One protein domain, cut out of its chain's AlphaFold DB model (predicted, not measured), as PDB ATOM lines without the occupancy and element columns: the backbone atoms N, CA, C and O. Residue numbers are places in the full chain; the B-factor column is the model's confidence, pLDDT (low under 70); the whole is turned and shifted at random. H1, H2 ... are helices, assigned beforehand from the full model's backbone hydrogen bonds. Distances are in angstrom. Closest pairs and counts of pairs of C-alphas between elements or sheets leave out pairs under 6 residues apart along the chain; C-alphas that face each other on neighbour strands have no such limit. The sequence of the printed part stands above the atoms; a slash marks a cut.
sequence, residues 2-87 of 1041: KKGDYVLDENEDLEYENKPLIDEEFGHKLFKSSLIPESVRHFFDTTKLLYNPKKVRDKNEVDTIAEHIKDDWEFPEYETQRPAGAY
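This is residues 2 to 87 of the 1041 residues of the protein "ATPase" of Kurthia sibirica (UniProt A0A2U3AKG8). Little regular structure is present: the model is a loose, flat frame of long loops in which two short helices, H1 and H2, lie apart. Residues 2 to 23 reach one end of the longest axis, the long link after H1 loops out to the other end near Lys 54, and residues 73 to 87 fold back from H2 toward H1. The printed part has 86 residues, with H1 then H2 and no named strand; the class is all helix, though under half of the residues are in named elements. The radius of gyration of the C-alphas is 17.0 A, and the spans are 49 by 37 by 18 A.

H1, residues 24 to 33, is 13.9 A long from C-alpha 24 at (12.621, -27.736, 19.210). H2, residues 65 to 72, is 10.3 A long, ending with C-alpha 72 at (26.706, -12.258, 17.764).

H1 and H2 are apart, with no C-alpha of one within 8 A of the other. In both, every O i to N i+4 pair is within hydrogen-bond range.

The C-alphas farthest apart, those of Glu 10 and Lys 54, are 49.3 A apart. The link from H1 to H2 is long, 31 residues. The printed part has no cut. Confidence is under 70 at residues 2 to 7 and residue 12.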
ATOM      1  N   LYS A   2      -1.967  -7.834  29.265       40.16
ATOM      2  CA  LYS A   2      -2.537  -8.470  28.070       40.16
ATOM      3  C   LYS A   2      -1.665  -9.675  27.703       40.16
ATOM      4  O   LYS A   2      -0.489  -9.741  28.050       40.16
ATOM      5  N   LYS A   3      -2.242 -10.670  27.027       41.53
ATOM      6  CA  LYS A   3      -1.495 -11.845  26.556       41.53
ATOM      7  C   LYS A   3      -0.400 -11.383  25.580       41.53
ATOM      8  O   LYS A   3      -0.744 -10.898  24.508       41.53
ATOM      9  N   GLY A   4       0.871 -11.555  25.950       51.19
ATOM     10  CA  GLY A   4       2.032 -11.133  25.151       51.19
ATOM     11  C   GLY A   4       2.828  -9.953  25.723       51.19
ATOM     12  O   GLY A   4       3.874  -9.639  25.165       51.19
ATOM     13  N   ASP A   5       2.378  -9.332  26.819       55.12
ATOM     14  CA  ASP A   5       3.192  -8.357  27.557       55.12
ATOM     15  C   ASP A   5       4.271  -9.073  28.389       55.12
ATOM     16  O   ASP A   5       4.063 -10.201  28.848       55.12
ATOM     17  N   TYR A   6       5.410  -8.409  28.598       64.25
ATOM     18  CA  TYR A   6       6.429  -8.865  29.540       64.25
ATOM     19  C   TYR A   6       5.913  -8.779  30.982       64.25
ATOM     20  O   TYR A   6       5.084  -7.928  31.318       64.25
ATOM     21  N   VAL A   7       6.388  -9.686  31.830       67.62
ATOM     22  CA  VAL A   7       6.065  -9.686  33.258       67.62
ATOM     23  C   VAL A   7       7.093  -8.811  33.963       67.62
ATOM     24  O   VAL A   7       8.286  -8.923  33.686       67.62
ATOM     25  N   LEU A   8       6.608  -7.907  34.809       73.00
ATOM     26  CA  LEU A   8       7.441  -7.087  35.678       73.00
ATOM     27  C   LEU A   8       7.351  -7.631  37.103       73.00
ATOM     28  O   LEU A   8       6.264  -8.042  37.525       73.00
ATOM     29  N   ASP A   9       8.470  -7.635  37.816       77.00
ATOM     30  CA  ASP A   9       8.528  -7.983  39.229       77.00
ATOM     31  C   ASP A   9       8.006  -6.835  40.121       77.00
ATOM     32  O   ASP A   9       7.523  -5.801  39.648       77.00
ATOM     33  N   GLU A  10       8.077  -7.016  41.442       74.12
ATOM     34  CA  GLU A  10       7.626  -6.016  42.422       74.12
ATOM     35  C   GLU A  10       8.438  -4.701  42.388       74.12
ATOM     36  O   GLU A  10       7.988  -3.706  42.956       74.12
ATOM     37  N   ASN A  11       9.594  -4.673  41.712       75.44
ATOM     38  CA  ASN A  11      10.465  -3.505  41.549       75.44
ATOM     39  C   ASN A  11      10.329  -2.835  40.169       75.44
ATOM     40  O   ASN A  11      11.092  -1.919  39.870       75.44
ATOM     41  N   GLU A  12       9.365  -3.268  39.350       67.56
ATOM     42  CA  GLU A  12       9.204  -2.864  37.945       67.56
ATOM     43  C   GLU A  12      10.335  -3.340  37.007       67.56
ATOM     44  O   GLU A  12      10.469  -2.821  35.895       67.56
ATOM     45  N   ASP A  13      11.109  -4.356  37.400       76.06
ATOM     46  CA  ASP A  13      12.128  -4.984  36.552       76.06
ATOM     47  C   ASP A  13      11.545  -6.162  35.755       76.06
ATOM     48  O   ASP A  13      10.604  -6.829  36.180       76.06
ATOM     49  N   LEU A  14      12.106  -6.450  34.575       76.06
ATOM     50  CA  LEU A  14      11.674  -7.573  33.735       76.06
ATOM     51  C   LEU A  14      11.952  -8.925  34.407       76.06
ATOM     52  O   LEU A  14      13.091  -9.242  34.749       76.06
ATOM     53  N   GLU A  15      10.922  -9.764  34.523       77.75
ATOM     54  CA  GLU A  15      11.062 -11.135  35.009       77.75
ATOM     55  C   GLU A  15      11.489 -12.067  33.859       77.75
ATOM     56  O   GLU A  15      10.819 -12.167  32.826       77.75
ATOM     57  N   TYR A  16      12.609 -12.777  34.035       77.44
ATOM     58  CA  TYR A  16      13.169 -13.678  33.022       77.44
ATOM     59  C   TYR A  16      13.111 -15.144  33.463       77.44
ATOM     60  O   TYR A  16      13.525 -15.499  34.567       77.44
ATOM     61  N   GLU A  17      12.700 -16.031  32.552       81.62
ATOM     62  CA  GLU A  17      12.802 -17.483  32.725       81.62
ATOM     63  C   GLU A  17      13.913 -18.059  31.830       81.62
ATOM     64  O   GLU A  17      13.928 -17.852  30.615       81.62
ATOM     65  N   ASN A  18      14.827 -18.849  32.406       84.38
ATOM     66  CA  ASN A  18      15.860 -19.542  31.634       84.38
ATOM     67  C   ASN A  18      15.258 -20.689  30.806       84.38
ATOM     68  O   ASN A  18      14.772 -21.683  31.349       84.38
ATOM     69  N   LYS A  19      15.354 -20.587  29.480       84.62
ATOM     70  CA  LYS A  19      14.902 -21.605  28.523       84.62
ATOM     71  C   LYS A  19      16.010 -21.955  27.520       84.62
ATOM     72  O   LYS A  19      16.880 -21.122  27.270       84.62
ATOM     73  N   PRO A  20      15.971 -23.144  26.884       85.75
ATOM     74  CA  PRO A  20      16.808 -23.419  25.720       85.75
ATOM     75  C   PRO A  20      16.596 -22.360  24.635       85.75
ATOM     76  O   PRO A  20      15.456 -21.958  24.384       85.75
ATOM     77  N   LEU A  21      17.688 -21.933  23.997       83.25
ATOM     78  CA  LEU A  21      17.653 -20.897  22.967       83.25
ATOM     79  C   LEU A  21      16.790 -21.310  21.769       83.25
ATOM     80  O   LEU A  21      15.958 -20.535  21.307       83.25
ATOM     81  N   ILE A  22      16.989 -22.541  21.291       87.44
ATOM     82  CA  ILE A  22      16.224 -23.117  20.189       87.44
ATOM     83  C   ILE A  22      14.986 -23.824  20.742       87.44
ATOM     84  O   ILE A  22      15.081 -24.681  21.622       87.44
ATOM     85  N   ASP A  23      13.821 -23.473  20.211       90.94
ATOM     86  CA  ASP A  23      12.553 -24.126  20.519       90.94
ATOM     87  C   ASP A  23      12.322 -25.315  19.572       90.94
ATOM     88  O   ASP A  23      11.775 -25.179  18.475       90.94
ATOM     89  N   GLU A  24      12.768 -26.502  19.993       90.25
ATOM     90  CA  GLU A  24      12.621 -27.736  19.210       90.25
ATOM     91  C   GLU A  24      11.157 -28.168  19.042       90.25
ATOM     92  O   GLU A  24      10.798 -28.734  18.006       90.25
ATOM     93  N   GLU A  25      10.278 -27.876  20.009       90.94
ATOM     94  CA  GLU A  25       8.849 -28.186  19.883       90.94
ATOM     95  C   GLU A  25       8.229 -27.347  18.763       90.94
ATOM     96  O   GLU A  25       7.500 -27.864  17.906       90.94
ATOM     97  N   PHE A  26       8.567 -26.057  18.726       91.38
ATOM     98  CA  PHE A  26       8.187 -25.175  17.636       91.38
ATOM     99  C   PHE A  26       8.807 -25.620  16.304       91.38
ATOM    100  O   PHE A  26       8.097 -25.694  15.299       91.38
ATOM    101  N   GLY A  27      10.077 -26.037  16.287       90.56
ATOM    102  CA  GLY A  27      10.721 -26.628  15.107       90.56
ATOM    103  C   GLY A  27       9.991 -27.866  14.577       90.56
ATOM    104  O   GLY A  27       9.727 -27.982  13.378       90.56
ATOM    105  N   HIS A  28       9.552 -28.766  15.457       90.88
ATOM    106  CA  HIS A  28       8.727 -29.907  15.069       90.88
ATOM    107  C   HIS A  28       7.356 -29.496  14.521       90.88
ATOM    108  O   HIS A  28       6.876 -30.126  13.574       90.88
ATOM    109  N   LYS A  29       6.725 -28.446  15.067       91.38
ATOM    110  CA  LYS A  29       5.491 -27.871  14.498       91.38
ATOM    111  C   LYS A  29       5.739 -27.324  13.091       91.38
ATOM    112  O   LYS A  29       4.951 -27.626  12.197       91.38
ATOM    113  N   LEU A  30       6.858 -26.631  12.855       89.81
ATOM    114  CA  LEU A  30       7.243 -26.156  11.521       89.81
ATOM    115  C   LEU A  30       7.432 -27.319  10.539       89.81
ATOM    116  O   LEU A  30       6.818 -27.313   9.473       89.81
ATOM    117  N   PHE A  31       8.166 -28.370  10.911       90.06
ATOM    118  CA  PHE A  31       8.304 -29.549  10.050       90.06
ATOM    119  C   PHE A  31       6.960 -30.220   9.736       90.06
ATOM    120  O   PHE A  31       6.721 -30.610   8.592       90.06
ATOM    121  N   LYS A  32       6.060 -30.336  10.722       90.25
ATOM    122  CA  LYS A  32       4.697 -30.858  10.506       90.25
ATOM    123  C   LYS A  32       3.909 -29.972   9.537       90.25
ATOM    124  O   LYS A  32       3.272 -30.496   8.627       90.25
ATOM    125  N   SER A  33       4.000 -28.650   9.693       89.25
ATOM    126  CA  SER A  33       3.326 -27.657   8.846       89.25
ATOM    127  C   SER A  33       3.791 -27.699   7.382       89.25
ATOM    128  O   SER A  33       2.982 -27.497   6.475       89.25
ATOM    129  N   SER A  34       5.066 -28.042   7.159       87.06
ATOM    130  CA  SER A  34       5.683 -28.253   5.844       87.06
ATOM    131  C   SER A  34       5.534 -29.691   5.320       87.06
ATOM    132  O   SER A  34       6.091 -30.016   4.277       87.06
ATOM    133  N   LEU A  35       4.763 -30.550   6.002       86.69
ATOM    134  CA  LEU A  35       4.511 -31.951   5.629       86.69
ATOM    135  C   LEU A  35       5.772 -32.835   5.583       86.69
ATOM    136  O   LEU A  35       5.833 -33.797   4.817       86.69
ATOM    137  N   ILE A  36       6.768 -32.541   6.423       87.94
ATOM    138  CA  ILE A  36       8.032 -33.285   6.475       87.94
ATOM    139  C   ILE A  36       7.909 -34.479   7.439       87.94
ATOM    140  O   ILE A  36       7.641 -34.265   8.632       87.94
ATOM    141  N   PRO A  37       8.104 -35.734   6.980       87.25
ATOM    142  CA  PRO A  37       8.037 -36.925   7.832       87.25
ATOM    143  C   PRO A  37       9.083 -36.915   8.948       87.25
ATOM    144  O   PRO A  37      10.197 -36.450   8.746       87.25
ATOM    145  N   GLU A  38       8.763 -37.485  10.112       88.12
ATOM    146  CA  GLU A  38       9.693 -37.541  11.256       88.12
ATOM    147  C   GLU A  38      10.987 -38.295  10.959       88.12
ATOM    148  O   GLU A  38      12.041 -37.901  11.445       88.12
ATOM    149  N   SER A  39      10.929 -39.310  10.096       89.06
ATOM    150  CA  SER A  39      12.083 -40.130   9.718       89.06
ATOM    151  C   SER A  39      13.179 -39.379   8.959       89.06
ATOM    152  O   SER A  39      14.273 -39.914   8.821       89.06
ATOM    153  N   VAL A  40      12.878 -38.193   8.422       87.12
ATOM    154  CA  VAL A  40      13.824 -37.366   7.653       87.12
ATOM    155  C   VAL A  40      14.082 -36.015   8.319       87.12
ATOM    156  O   VAL A  40      14.681 -35.147   7.708       87.12
ATOM    157  N   ARG A  41      13.611 -35.789   9.553       86.69
ATOM    158  CA  ARG A  41      13.915 -34.555  10.294       86.69
ATOM    159  C   ARG A  41      15.291 -34.690  10.932       86.69
ATOM    160  O   ARG A  41      15.532 -35.634  11.681       86.69
ATOM    161  N   HIS A  42      16.160 -33.715  10.690       82.81
ATOM    162  CA  HIS A  42      17.502 -33.679  11.255       82.81
ATOM    163  C   HIS A  42      17.752 -32.335  11.938       82.81
ATOM    164  O   HIS A  42      17.569 -31.282  11.332       82.81
ATOM    165  N   PHE A  43      18.182 -32.385  13.198       84.25
ATOM    166  CA  PHE A  43      18.697 -31.229  13.929       84.25
ATOM    167  C   PHE A  43      20.218 -31.309  13.959       84.25
ATOM    168  O   PHE A  43      20.789 -32.379  14.189       84.25
ATOM    169  N   PHE A  44      20.872 -30.181  13.706       85.50
ATOM    170  CA  PHE A  44      22.324 -30.110  13.677       85.50
ATOM    171  C   PHE A  44      22.880 -29.657  15.027       85.50
ATOM    172  O   PHE A  44      22.393 -28.699  15.623       85.50
ATOM    173  N   ASP A  45      23.945 -30.318  15.475       87.81
ATOM    174  CA  ASP A  45      24.684 -29.936  16.676       87.81
ATOM    175  C   ASP A  45      25.658 -28.790  16.357       87.81
ATOM    176  O   ASP A  45      26.711 -28.992  15.741       87.81
ATOM    177  N   THR A  46      25.305 -27.574  16.775       86.69
ATOM    178  CA  THR A  46      26.068 -26.347  16.494       86.69
ATOM    179  C   THR A  46      27.444 -26.319  17.154       86.69
ATOM    180  O   THR A  46      28.318 -25.592  16.683       86.69
ATOM    181  N   THR A  47      27.680 -27.135  18.188       87.88
ATOM    182  CA  THR A  47      28.995 -27.246  18.844       87.88
ATOM    183  C   THR A  47      30.015 -27.989  17.982       87.88
ATOM    184  O   THR A  47      31.220 -27.855  18.180       87.88
ATOM    185  N   LYS A  48      29.538 -28.757  16.993       91.44
ATOM    186  CA  LYS A  48      30.366 -29.535  16.061       91.44
ATOM    187  C   LYS A  48      30.450 -28.910  14.671       91.44
ATOM    188  O   LYS A  48      31.296 -29.313  13.874       91.44
ATOM    189  N   LEU A  49      29.574 -27.956  14.359       89.12
ATOM    190  CA  LEU A  49      29.582 -27.264  13.077       89.12
ATOM    191  C   LEU A  49      30.630 -26.154  13.074       89.12
ATOM    192  O   LEU A  49      30.605 -25.251  13.907       89.12
ATOM    193  N   LEU A  50      31.532 -26.218  12.099       90.88
ATOM    194  CA  LEU A  50      32.597 -25.241  11.918       90.88
ATOM    195  C   LEU A  50      32.052 -23.962  11.274       90.88
ATOM    196  O   LEU A  50      31.344 -24.026  10.271       90.88
ATOM    197  N   TYR A  51      32.431 -22.809  11.823       86.88
ATOM    198  CA  TYR A  51      32.092 -21.491  11.285       86.88
ATOM    199  C   TYR A  51      33.289 -20.848  10.575       86.88
ATOM    200  O   TYR A  51      33.252 -20.630   9.358       86.88
ATOM    201  N   ASN A  52      34.374 -20.575  11.311       89.38
ATOM    202  CA  ASN A  52      35.575 -19.943  10.768       89.38
ATOM    203  C   ASN A  52      36.894 -20.540  11.314       89.38
ATOM    204  O   ASN A  52      37.785 -19.801  11.734       89.38
ATOM    205  N   PRO A  53      37.099 -21.870  11.229       85.44
ATOM    206  CA  PRO A  53      38.289 -22.535  11.781       85.44
ATOM    207  C   PRO A  53      39.603 -22.106  11.109       85.44
ATOM    208  O   PRO A  53      40.687 -22.305  11.647       85.44
ATOM    209  N   LYS A  54      39.525 -21.538   9.897       87.38
ATOM    210  CA  LYS A  54      40.682 -21.042   9.133       87.38
ATOM    211  C   LYS A  54      40.942 -19.547   9.338       87.38
ATOM    212  O   LYS A  54      41.795 -19.006   8.641       87.38
ATOM    213  N   LYS A  55      40.198 -18.893  10.241       85.88
ATOM    214  CA  LYS A  55      40.289 -17.455  10.536       85.88
ATOM    215  C   LYS A  55      40.314 -16.606   9.259       85.88
ATOM    216  O   LYS A  55      41.182 -15.762   9.049       85.88
ATOM    217  N   VAL A  56      39.370 -16.886   8.362       85.12
ATOM    218  CA  VAL A  56      39.159 -16.099   7.147       85.12
ATOM    219  C   VAL A  56      38.854 -14.664   7.566       85.12
ATOM    220  O   VAL A  56      38.031 -14.435   8.454       85.12
ATOM    221  N   ARG A  57      39.550 -13.723   6.926       72.94
ATOM    222  CA  ARG A  57      39.367 -12.282   7.099       72.94
ATOM    223  C   ARG A  57      37.900 -11.911   6.821       72.94
ATOM    224  O   ARG A  57      37.293 -12.498   5.932       72.94
ATOM    225  N   ASP A  58      37.357 -10.967   7.589       73.38
ATOM    226  CA  ASP A  58      35.971 -10.460   7.494       73.38
ATOM    227  C   ASP A  58      34.868 -11.375   8.078       73.38
ATOM    228  O   ASP A  58      33.681 -11.133   7.872       73.38
ATOM    229  N   LYS A  59      35.243 -12.392   8.863       78.31
ATOM    230  CA  LYS A  59      34.331 -13.183   9.712       78.31
ATOM    231  C   LYS A  59      34.749 -13.094  11.179       78.31
ATOM    232  O   LYS A  59      35.922 -12.859  11.464       78.31
ATOM    233  N   ASN A  60      33.821 -13.368  12.099       81.06
ATOM    234  CA  ASN A  60      34.135 -13.482  13.527       81.06
ATOM    235  C   ASN A  60      35.244 -14.531  13.741       81.06
ATOM    236  O   ASN A  60      35.285 -15.563  13.059       81.06
ATOM    237  N   GLU A  61      36.147 -14.278  14.691       86.69
ATOM    238  CA  GLU A  61      37.305 -15.138  14.987       86.69
ATOM    239  C   GLU A  61      36.935 -16.376  15.826       86.69
ATOM    240  O   GLU A  61      37.723 -16.850  16.643       86.69
ATOM    241  N   VAL A  62      35.754 -16.940  15.596       89.50
ATOM    242  CA  VAL A  62      35.210 -18.104  16.308       89.50
ATOM    243  C   VAL A  62      35.295 -19.362  15.449       89.50
ATOM    244  O   VAL A  62      35.190 -19.305  14.219       89.50
ATOM    245  N   ASP A  63      35.511 -20.513  16.080       88.62
ATOM    246  CA  ASP A  63      35.743 -21.762  15.354       88.62
ATOM    247  C   ASP A  63      34.435 -22.476  15.031       88.62
ATOM    248  O   ASP A  63      34.301 -23.051  13.944       88.62
ATOM    249  N   THR A  64      33.454 -22.394  15.931       91.94
ATOM    250  CA  THR A  64      32.177 -23.109  15.814       91.94
ATOM    251  C   THR A  64      30.981 -22.175  15.629       91.94
ATOM    252  O   THR A  64      31.021 -20.991  15.962       91.94
ATOM    253  N   ILE A  65      29.877 -22.719  15.105       88.50
ATOM    254  CA  ILE A  65      28.608 -21.984  14.991       88.50
ATOM    255  C   ILE A  65      28.039 -21.654  16.377       88.50
ATOM    256  O   ILE A  65      27.466 -20.586  16.551       88.50
ATOM    257  N   ALA A  66      28.207 -22.533  17.371       88.88
ATOM    258  CA  ALA A  66      27.741 -22.271  18.734       88.88
ATOM    259  C   ALA A  66      28.401 -21.025  19.353       88.88
ATOM    260  O   ALA A  66      27.711 -20.198  19.945       88.88
ATOM    261  N   GLU A  67      29.717 -20.873  19.179       90.06
ATOM    262  CA  GLU A  67      30.453 -19.674  19.605       90.06
ATOM    263  C   GLU A  67      29.985 -18.435  18.841       90.06
ATOM    264  O   GLU A  67      29.730 -17.402  19.449       90.06
ATOM    265  N   HIS A  68      29.778 -18.552  17.526       88.62
ATOM    266  CA  HIS A  68      29.256 -17.445  16.726       88.62
ATOM    267  C   HIS A  68      27.884 -16.964  17.208       88.62
ATOM    268  O   HIS A  68      27.690 -15.764  17.368       88.62
ATOM    269  N   ILE A  69      26.952 -17.886  17.476       87.81
ATOM    270  CA  ILE A  69      25.624 -17.552  18.005       87.81
ATOM    271  C   ILE A  69      25.755 -16.838  19.350       87.81
ATOM    272  O   ILE A  69      25.111 -15.818  19.560       87.81
ATOM    273  N   LYS A  70      26.599 -17.352  20.251       86.50
ATOM    274  CA  LYS A  70      26.795 -16.766  21.581       86.50
ATOM    275  C   LYS A  70      27.366 -15.344  21.523       86.50
ATOM    276  O   LYS A  70      26.981 -14.518  22.344       86.50
ATOM    277  N   ASP A  71      28.273 -15.087  20.587       86.44
ATOM    278  CA  ASP A  71      28.978 -13.809  20.486       86.44
ATOM    279  C   ASP A  71      28.210 -12.753  19.668       86.44
ATOM    280  O   ASP A  71      28.440 -11.562  19.865       86.44
ATOM    281  N   ASP A  72      27.333 -13.165  18.742       85.25
ATOM    282  CA  ASP A  72      26.706 -12.258  17.764       85.25
ATOM    283  C   ASP A  72      25.183 -12.103  17.902       85.25
ATOM    284  O   ASP A  72      24.652 -11.032  17.595       85.25
ATOM    285  N   TRP A  73      24.458 -13.145  18.335       85.12
ATOM    286  CA  TRP A  73      22.993 -13.103  18.363       85.12
ATOM    287  C   TRP A  73      22.475 -12.307  19.562       85.12
ATOM    288  O   TRP A  73      22.753 -12.627  20.716       85.12
ATOM    289  N   GLU A  74      21.633 -11.319  19.279       83.06
ATOM    290  CA  GLU A  74      20.940 -10.496  20.269       83.06
ATOM    291  C   GLU A  74      19.429 -10.750  20.164       83.06
ATOM    292  O   GLU A  74      18.881 -10.817  19.061       83.06
ATOM    293  N   PHE A  75      18.746 -10.893  21.305       79.94
ATOM    294  CA  PHE A  75      17.298 -11.114  21.368       79.94
ATOM    295  C   PHE A  75      16.614  -9.891  21.977       79.94
ATOM    296  O   PHE A  75      16.673  -9.711  23.194       79.94
ATOM    297  N   PRO A  76      15.977  -9.038  21.156       83.31
ATOM    298  CA  PRO A  76      15.262  -7.882  21.666       83.31
ATOM    299  C   PRO A  76      14.073  -8.304  22.531       83.31
ATOM    300  O   PRO A  76      13.345  -9.224  22.171       83.31
ATOM    301  N   GLU A  77      13.811  -7.572  23.612       79.56
ATOM    302  CA  GLU A  77      12.716  -7.858  24.561       79.56
ATOM    303  C   GLU A  77      11.332  -7.894  23.908       79.56
ATOM    304  O   GLU A  77      10.428  -8.584  24.371       79.56
ATOM    305  N   TYR A  78      11.152  -7.153  22.813       80.75
ATOM    306  CA  TYR A  78       9.895  -7.160  22.079       80.75
ATOM    307  C   TYR A  78       9.687  -8.446  21.266       80.75
ATOM    308  O   TYR A  78       8.550  -8.739  20.920       80.75
ATOM    309  N   GLU A  79      10.726  -9.227  20.950       83.62
ATOM    310  CA  GLU A  79      10.593 -10.499  20.228       83.62
ATOM    311  C   GLU A  79      10.221 -11.638  21.186       83.62
ATOM    312  O   GLU A  79      11.070 -12.291  21.787       83.62
ATOM    313  N   THR A  80       8.924 -11.925  21.293       76.12
ATOM    314  CA  THR A  80       8.390 -12.918  22.241       76.12
ATOM    315  C   THR A  80       8.528 -14.376  21.782       76.12
ATOM    316  O   THR A  80       8.278 -15.296  22.560       76.12
ATOM    317  N   GLN A  81       8.869 -14.624  20.512       82.94
ATOM    318  CA  GLN A  81       8.966 -15.972  19.941       82.94
ATOM    319  C   GLN A  81      10.426 -16.440  19.889       82.94
ATOM    320  O   GLN A  81      11.233 -15.889  19.142       82.94
ATOM    321  N   ARG A  82      10.750 -17.515  20.621       86.81
ATOM    322  CA  ARG A  82      12.058 -18.183  20.523       86.81
ATOM    323  C   ARG A  82      12.268 -18.785  19.124       86.81
ATOM    324  O   ARG A  82      11.316 -19.300  18.528       86.81
ATOM    325  N   PRO A  83      13.494 -18.757  18.582       87.88
ATOM    326  CA  PRO A  83      13.783 -19.302  17.263       87.88
ATOM    327  C   PRO A  83      13.666 -20.830  17.257       87.88
ATOM    328  O   PRO A  83      14.132 -21.506  18.168       87.88
ATOM    329  N   ALA A  84      13.101 -21.396  16.190       88.56
ATOM    330  CA  ALA A  84      13.133 -22.843  15.938       88.56
ATOM    331  C   ALA A  84      14.414 -23.306  15.216       88.56
ATOM    332  O   ALA A  84      14.667 -24.504  15.107       88.56
ATOM    333  N   GLY A  85      15.197 -22.370  14.678       86.50
ATOM    334  CA  GLY A  85      16.381 -22.639  13.869       86.50
ATOM    335  C   GLY A  85      16.915 -21.364  13.216       86.50
ATOM    336  O   GLY A  85      16.508 -20.261  13.581       86.50
ATOM    337  N   ALA A  86      17.812 -21.523  12.242       83.06
ATOM    338  CA  ALA A  86      18.436 -20.429  11.499       83.06
ATOM    339  C   ALA A  86      18.355 -20.670   9.986       83.06
ATOM    340  O   ALA A  86      18.404 -21.816   9.535       83.06
ATOM    341  N   TYR A  87      18.291 -19.592   9.204       84.00
ATOM    342  CA  TYR A  87      18.476 -19.653   7.755       84.00
ATOM    343  C   TYR A  87      19.961 -19.537   7.411       84.00
ATOM    344  O   TYR A  87      20.670 -18.702   7.971       84.00
TER     345      TYR A  87